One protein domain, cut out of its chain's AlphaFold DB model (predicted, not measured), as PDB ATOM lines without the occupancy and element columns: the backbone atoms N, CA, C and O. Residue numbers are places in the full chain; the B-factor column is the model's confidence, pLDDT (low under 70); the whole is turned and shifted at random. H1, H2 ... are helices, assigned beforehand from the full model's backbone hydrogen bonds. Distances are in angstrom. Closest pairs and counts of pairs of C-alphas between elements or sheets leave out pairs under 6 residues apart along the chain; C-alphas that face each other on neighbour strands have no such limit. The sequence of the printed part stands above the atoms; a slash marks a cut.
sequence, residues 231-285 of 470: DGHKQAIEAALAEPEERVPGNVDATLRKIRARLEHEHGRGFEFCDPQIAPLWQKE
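This is residues 231 to 285 of the 470 residues of an uncharacterized protein of Phycisphaera mikurensis (strain NBRC 102666 / KCTC 22515 / FYK2301M01) (UniProt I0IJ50). Three helices make a small, rounded body: H1 packs steeply across residues 252 to 259 of the longest helix, H2, while the chain after H2 folds back through a long loop and sets the short H3 by the last residues of H1. H1 thus has a neighbour in each of the other two, while H2 and H3 are joined by the loop of residues 268 to 278 and make no contact with each other. The printed part has 55 residues with three named helices, in the order H1, H2, H3, and no named strand; its class is all helix. It is compact, with a radius of gyration of the C-alphas of 10.5 A, and it spans 28 by 26 by 16 A.

H1, residues 231 to 241, touches H2, residues 252 to 267, and H2 does so with residues 252 to 259 alone. The closest C-alphas of the two are those of Glu 238 and Leu 256, 6.5 A apart. Their lines stand at a steep tilt of 50 degrees, and they run the same way. H2 has a kink of 28 degrees near residue 261, which lies after the residues that touch H1. H1 also touches H3, residues 279 to 282; their closest C-alphas are those of Ala 240 and Trp 282, 5.1 A apart. H2 and H3 are apart. In H1 every pair of O i and N i+4 is within hydrogen-bond range, in H2 10 of 12 are, and H3 is too short for such a pair, while its one pair of O i and N i+3 is within range.

H1 begins at C-alpha 231, at (35.214, 48.100, 30.959), and runs 15.1 A to C-alpha 241. Residues 242 to 251 follow, and H2 then begins at C-alpha 252, at (31.296, 44.534, 24.198), and runs 21.1 A to C-alpha 267. After residues 268 to 278 comes H3, 5.8 A from C-alpha 279 to C-alpha 282, which is at (23.293, 44.783, 35.988). Residues 283 to 285 follow it.

The two C-alphas farthest apart are those of Pro 249 and Pro 276, at 28.3 A, and the first and last printed C-alphas, of Asp 231 and Glu 285, are 17.8 A apart. The printed part has no cut. The link from H1 to H2, of 10 residues, is short, and the link from H2 to H3, of 11 residues, is long. The mean pLDDT of the printed part is 90.5, and the model's confidence is low, under 70, at residues 284 to 285.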
ATOM      1  N   ASP A 231      35.389  49.384  31.654       90.62
ATOM      2  CA  ASP A 231      35.214  48.100  30.959       90.62
ATOM      3  C   ASP A 231      34.450  47.100  31.823       90.62
ATOM      4  O   ASP A 231      33.556  46.420  31.331       90.62
ATOM      5  N   GLY A 232      34.725  47.073  33.130       91.19
ATOM      6  CA  GLY A 232      34.013  46.203  34.064       91.19
ATOM      7  C   GLY A 232      32.514  46.504  34.124       91.19
ATOM      8  O   GLY A 232      31.712  45.582  34.218       91.19
ATOM      9  N   HIS A 233      32.110  47.776  34.010       91.12
ATOM     10  CA  HIS A 233      30.686  48.121  33.919       91.12
ATOM     11  C   HIS A 233      30.089  47.695  32.578       91.12
ATOM     12  O   HIS A 233      29.011  47.113  32.568       91.12
ATOM     13  N   LYS A 234      30.791  47.925  31.458       94.75
ATOM     14  CA  LYS A 234      30.328  47.469  30.137       94.75
ATOM     15  C   LYS A 234      30.136  45.947  30.104       94.75
ATOM     16  O   LYS A 234      29.100  45.470  29.660       94.75
ATOM     17  N   GLN A 235      31.087  45.195  30.655       95.25
ATOM     18  CA  GLN A 235      31.017  43.735  30.767       95.25
ATOM     19  C   GLN A 235      29.904  43.271  31.711       95.25
ATOM     20  O   GLN A 235      29.239  42.283  31.423       95.25
ATOM     21  N   ALA A 236      29.674  43.967  32.829       94.06
ATOM     22  CA  ALA A 236      28.573  43.647  33.737       94.06
ATOM     23  C   ALA A 236      27.204  43.863  33.070       94.06
ATOM     24  O   ALA A 236      26.323  43.017  33.211       94.06
ATOM     25  N   ILE A 237      27.054  44.950  32.306       95.31
ATOM     26  CA  ILE A 237      25.863  45.230  31.493       95.31
ATOM     27  C   ILE A 237      25.651  44.124  30.461       95.31
ATOM     28  O   ILE A 237      24.573  43.543  30.413       95.31
ATOM     29  N   GLU A 238      26.676  43.783  29.678       96.25
ATOM     30  CA  GLU A 238      26.601  42.688  28.704       96.25
ATOM     31  C   GLU A 238      26.243  41.351  29.370       96.25
ATOM     32  O   GLU A 238      25.373  40.623  28.896       96.25
ATOM     33  N   ALA A 239      26.881  41.019  30.490       95.38
ATOM     34  CA  ALA A 239      26.641  39.762  31.185       95.38
ATOM     35  C   ALA A 239      25.206  39.649  31.718       95.38
ATOM     36  O   ALA A 239      24.634  38.561  31.676       95.38
ATOM     37  N   ALA A 240      24.646  40.749  32.224       95.50
ATOM     38  CA  ALA A 240      23.336  40.757  32.861       95.50
ATOM     39  C   ALA A 240      22.176  40.963  31.880       95.50
ATOM     40  O   ALA A 240      21.121  40.364  32.064       95.50
ATOM     41  N   LEU A 241      22.362  41.811  30.866       95.56
ATOM     42  CA  LEU A 241      21.265  42.296  30.028       95.56
ATOM     43  C   LEU A 241      21.281  41.751  28.601       95.56
ATOM     44  O   LEU A 241      20.241  41.820  27.953       95.56
ATOM     45  N   ALA A 242      22.410  41.234  28.098       96.88
ATOM     46  CA  ALA A 242      22.476  40.770  26.713       96.88
ATOM     47  C   ALA A 242      21.687  39.473  26.497       96.88
ATOM     48  O   ALA A 242      21.905  38.459  27.178       96.88
ATOM     49  N   GLU A 243      20.873  39.457  25.451       96.31
ATOM     50  CA  GLU A 243      20.280  38.241  24.897       96.31
ATOM     51  C   GLU A 243      21.295  37.499  23.999       96.31
ATOM     52  O   GLU A 243      22.282  38.090  23.540       96.31
ATOM     53  N   PRO A 244      21.160  36.174  23.788       95.88
ATOM     54  CA  PRO A 244      22.095  35.392  22.967       95.88
ATOM     55  C   PRO A 244      22.373  35.977  21.571       95.88
ATOM     56  O   PRO A 244      23.525  36.010  21.147       95.88
ATOM     57  N   GLU A 245      21.350  36.485  20.890       95.38
ATOM     58  CA  GLU A 245      21.394  37.125  19.568       95.38
ATOM     59  C   GLU A 245      22.047  38.520  19.572       95.38
ATOM     60  O   GLU A 245      22.556  39.007  18.549       95.38
ATOM     61  N   GLU A 246      22.064  39.175  20.731       96.19
ATOM     62  CA  GLU A 246      22.674  40.489  20.907       96.19
ATOM     63  C   GLU A 246      24.191  40.378  21.082       96.19
ATOM     64  O   GLU A 246      24.931  41.265  20.660       96.19
ATOM     65  N   ARG A 247      24.685  39.266  21.632       96.25
ATOM     66  CA  ARG A 247      26.113  39.103  21.921       96.25
ATOM     67  C   ARG A 247      26.963  39.156  20.655       96.25
ATOM     68  O   ARG A 247      26.769  38.393  19.711       96.25
ATOM     69  N   VAL A 248      27.955  40.042  20.667       94.50
ATOM     70  CA  VAL A 248      28.997  40.128  19.645       94.50
ATOM     71  C   VAL A 248      30.322  39.705  20.282       94.50
ATOM     72  O   VAL A 248      30.915  40.478  21.039       94.50
ATOM     73  N   PRO A 249      30.812  38.480  20.008       91.50
ATOM     74  CA  PRO A 249      32.031  37.967  20.625       91.50
ATOM     75  C   PRO A 249      33.220  38.921  20.461       91.50
ATOM     76  O   PRO A 249      33.535  39.355  19.355       91.50
ATOM     77  N   GLY A 250      33.877  39.254  21.574       88.31
ATOM     78  CA  GLY A 250      35.040  40.150  21.597       88.31
ATOM     79  C   GLY A 250      34.727  41.641  21.409       88.31
ATOM     80  O   GLY A 250      35.646  42.458  21.449       88.31
ATOM     81  N   ASN A 251      33.459  42.030  21.239       93.06
ATOM     82  CA  ASN A 251      33.059  43.412  20.982       93.06
ATOM     83  C   ASN A 251      31.904  43.835  21.900       93.06
ATOM     84  O   ASN A 251      30.760  43.982  21.473       93.06
ATOM     85  N   VAL A 252      32.246  44.087  23.167       94.94
ATOM     86  CA  VAL A 252      31.296  44.534  24.198       94.94
ATOM     87  C   VAL A 252      30.526  45.792  23.782       94.94
ATOM     88  O   VAL A 252      29.336  45.894  24.044       94.94
ATOM     89  N   ASP A 253      31.155  46.738  23.073       95.56
ATOM     90  CA  ASP A 253      30.476  47.963  22.629       95.56
ATOM     91  C   ASP A 253      29.402  47.678  21.567       95.56
ATOM     92  O   ASP A 253      28.334  48.284  21.592       95.56
ATOM     93  N   ALA A 254      29.646  46.737  20.648       94.56
ATOM     94  CA  ALA A 254      28.646  46.313  19.671       94.56
ATOM     95  C   ALA A 254      27.495  45.549  20.336       94.56
ATOM     96  O   ALA A 254      26.344  45.752  19.949       94.56
ATOM     97  N   THR A 255      27.780  44.734  21.359       96.81
ATOM     98  CA  THR A 255      26.728  44.130  22.187       96.81
ATOM     99  C   THR A 255      25.898  45.215  22.884       96.81
ATOM    100  O   THR A 255      24.675  45.215  22.779       96.81
ATOM    101  N   LEU A 256      26.544  46.198  23.524       96.25
ATOM    102  CA  LEU A 256      25.875  47.315  24.204       96.25
ATOM    103  C   LEU A 256      24.992  48.141  23.263       96.25
ATOM    104  O   LEU A 256      23.890  48.511  23.659       96.25
ATOM    105  N   ARG A 257      25.417  48.384  22.015       94.75
ATOM    106  CA  ARG A 257      24.581  49.060  21.006       94.75
ATOM    107  C   ARG A 257      23.274  48.316  20.738       94.75
ATOM    108  O   ARG A 257      22.234  48.955  20.602       94.75
ATOM    109  N   LYS A 258      23.315  46.982  20.665       95.75
ATOM    110  CA  LYS A 258      22.106  46.168  20.468       95.75
ATOM    111  C   LYS A 258      21.210  46.177  21.708       95.75
ATOM    112  O   LYS A 258      20.022  46.444  21.564       95.75
ATOM    113  N   ILE A 259      21.796  46.019  22.901       96.00
ATOM    114  CA  ILE A 259      21.064  46.144  24.174       96.00
ATOM    115  C   ILE A 259      20.368  47.507  24.248       96.00
ATOM    116  O   ILE A 259      19.184  47.574  24.566       96.00
ATOM    117  N   ARG A 260      21.074  48.602  23.927       94.38
ATOM    118  CA  ARG A 260      20.480  49.944  23.901       94.38
ATOM    119  C   ARG A 260      19.311  50.016  22.928       94.38
ATOM    120  O   ARG A 260      18.255  50.482  23.327       94.38
ATOM    121  N   ALA A 261      19.478  49.542  21.694       93.12
ATOM    122  CA  ALA A 261      18.412  49.589  20.696       93.12
ATOM    123  C   ALA A 261      17.130  48.891  21.184       93.12
ATOM    124  O   ALA A 261      16.041  49.431  21.005       93.12
ATOM    125  N   ARG A 262      17.247  47.737  21.855       94.44
ATOM    126  CA  ARG A 262      16.099  47.056  22.470       94.44
ATOM    127  C   ARG A 262      15.530  47.840  23.652       94.44
ATOM    128  O   ARG A 262      14.340  48.142  23.663       94.44
ATOM    129  N   LEU A 263      16.366  48.221  24.617       93.12
ATOM    130  CA  LEU A 263      15.915  48.917  25.826       93.12
ATOM    131  C   LEU A 263      15.338  50.313  25.540       93.12
ATOM    132  O   LEU A 263      14.503  50.785  26.304       93.12
ATOM    133  N   GLU A 264      15.711  50.971  24.438       92.31
ATOM    134  CA  GLU A 264      15.097  52.239  24.019       92.31
ATOM    135  C   GLU A 264      13.629  52.060  23.621       92.31
ATOM    136  O   GLU A 264      12.827  52.974  23.826       92.31
ATOM    137  N   HIS A 265      13.242  50.888  23.108       89.38
ATOM    138  CA  HIS A 265      11.833  50.568  22.867       89.38
ATOM    139  C   HIS A 265      11.049  50.364  24.171       89.38
ATOM    140  O   HIS A 265       9.857  50.665  24.210       89.38
ATOM    141  N   GLU A 266      11.704  49.882  25.228       88.62
ATOM    142  CA  GLU A 266      11.081  49.569  26.522       88.62
ATOM    143  C   GLU A 266      11.006  50.790  27.454       88.62
ATOM    144  O   GLU A 266       9.983  51.034  28.094       88.62
ATOM    145  N   HIS A 267      12.078  51.583  27.513       87.31
ATOM    146  CA  HIS A 267      12.254  52.684  28.466       87.31
ATOM    147  C   HIS A 267      12.220  54.075  27.821       87.31
ATOM    148  O   HIS A 267      12.273  55.084  28.528       87.31
ATOM    149  N   GLY A 268      12.103  54.142  26.493       85.25
ATOM    150  CA  GLY A 268      12.183  55.380  25.728       85.25
ATOM    151  C   GLY A 268      13.621  55.803  25.420       85.25
ATOM    152  O   GLY A 268      14.599  55.269  25.944       85.25
ATOM    153  N   ARG A 269      13.748  56.798  24.541       82.69
ATOM    154  CA  ARG A 269      15.040  57.389  24.173       82.69
ATOM    155  C   ARG A 269      15.698  58.113  25.346       82.69
ATOM    156  O   ARG A 269      15.019  58.652  26.216       82.69
ATOM    157  N   GLY A 270      17.029  58.166  25.323       79.06
ATOM    158  CA  GLY A 270      17.814  58.957  26.273       79.06
ATOM    159  C   GLY A 270      17.933  58.353  27.673       79.06
ATOM    160  O   GLY A 270      18.446  59.023  28.571       79.06
ATOM    161  N   PHE A 271      17.491  57.104  27.874       87.19
ATOM    162  CA  PHE A 271      17.757  56.380  29.115       87.19
ATOM    163  C   PHE A 271      19.270  56.167  29.305       87.19
ATOM    164  O   PHE A 271      20.035  55.998  28.346       87.19
ATOM    165  N   GLU A 272      19.699  56.080  30.560       87.69
ATOM    166  CA  GLU A 272      21.057  55.696  30.936       87.69
ATOM    167  C   GLU A 272      21.067  54.350  31.653       87.69
ATOM    168  O   GLU A 272      20.218  54.068  32.494       87.69
ATOM    169  N   PHE A 273      22.092  53.533  31.409       89.38
ATOM    170  CA  PHE A 273      22.282  52.285  32.156       89.38
ATOM    171  C   PHE A 273      22.420  52.513  33.669       89.38
ATOM    172  O   PHE A 273      22.137  51.618  34.457       89.38
ATOM    173  N   CYS A 274      22.842  53.707  34.087       84.56
ATOM    174  CA  CYS A 274      22.936  54.096  35.491       84.56
ATOM    175  C   CYS A 274      21.606  54.585  36.089       84.56
ATOM    176  O   CYS A 274      21.583  54.922  37.273       84.56
ATOM    177  N   ASP A 275      20.520  54.645  35.311       84.12
ATOM    178  CA  ASP A 275      19.222  55.063  35.831       84.12
ATOM    179  C   ASP A 275      18.726  54.124  36.931       84.12
ATOM    180  O   ASP A 275      18.910  52.912  36.813       84.12
ATOM    181  N   PRO A 276      18.013  54.634  37.954       82.81
ATOM    182  CA  PRO A 276      17.504  53.811  39.050       82.81
ATOM    183  C   PRO A 276      16.653  52.611  38.611       82.81
ATOM    184  O   PRO A 276      16.575  51.627  39.336       82.81
ATOM    185  N   GLN A 277      16.027  52.683  37.432       86.12
ATOM    186  CA  GLN A 277      15.209  51.603  36.872       86.12
ATOM    187  C   GLN A 277      16.024  50.504  36.157       86.12
ATOM    188  O   GLN A 277      15.513  49.404  35.982       86.12
ATOM    189  N   ILE A 278      17.274  50.781  35.753       88.75
ATOM    190  CA  ILE A 278      18.120  49.865  34.956       88.75
ATOM    191  C   ILE A 278      19.358  49.430  35.732       88.75
ATOM    192  O   ILE A 278      19.749  48.268  35.658       88.75
ATOM    193  N   ALA A 279      19.969  50.339  36.496       89.00
ATOM    194  CA  ALA A 279      21.162  50.072  37.288       89.00
ATOM    195  C   ALA A 279      21.051  48.786  38.125       89.00
ATOM    196  O   ALA A 279      21.969  47.973  38.021       89.00
ATOM    197  N   PRO A 280      19.945  48.516  38.854       90.12
ATOM    198  CA  PRO A 280      19.815  47.293  39.653       90.12
ATOM    199  C   PRO A 280      19.827  45.992  38.839       90.12
ATOM    200  O   PRO A 280      20.082  44.928  39.395       90.12
ATOM    201  N   LEU A 281      19.547  46.052  37.534       90.06
ATOM    202  CA  LEU A 281      19.500  44.866  36.678       90.06
ATOM    203  C   LEU A 281      20.897  44.314  36.370       90.06
ATOM    204  O   LEU A 281      21.044  43.120  36.133       90.06
ATOM    205  N   TRP A 282      21.926  45.168  36.363       91.81
ATOM    206  CA  TRP A 282      23.293  44.783  35.988       91.81
ATOM    207  C   TRP A 282      24.343  45.119  37.042       91.81
ATOM    208  O   TRP A 282      25.364  44.432  37.144       91.81
ATOM    209  N   GLN A 283      24.113  46.156  37.847       85.25
ATOM    210  CA  GLN A 283      24.884  46.365  39.057       85.25
ATOM    211  C   GLN A 283      24.423  45.293  40.020       85.25
ATOM    212  O   GLN A 283      23.356  45.390  40.618       85.25
ATOM    213  N   LYS A 284      25.242  44.251  40.171       67.81
ATOM    214  CA  LYS A 284      25.133  43.403  41.348       67.81
ATOM    215  C   LYS A 284      25.196  44.359  42.528       67.81
ATOM    216  O   LYS A 284      26.235  44.993  42.728       67.81
ATOM    217  N   GLU A 285      24.098  44.481  43.276       50.06
ATOM    218  CA  GLU A 285      24.179  45.010  44.627       50.06
ATOM    219  C   GLU A 285      25.401  44.341  45.255       50.06
ATOM    220  O   GLU A 285      25.636  43.138  45.066       50.06
TER     221      GLU A 285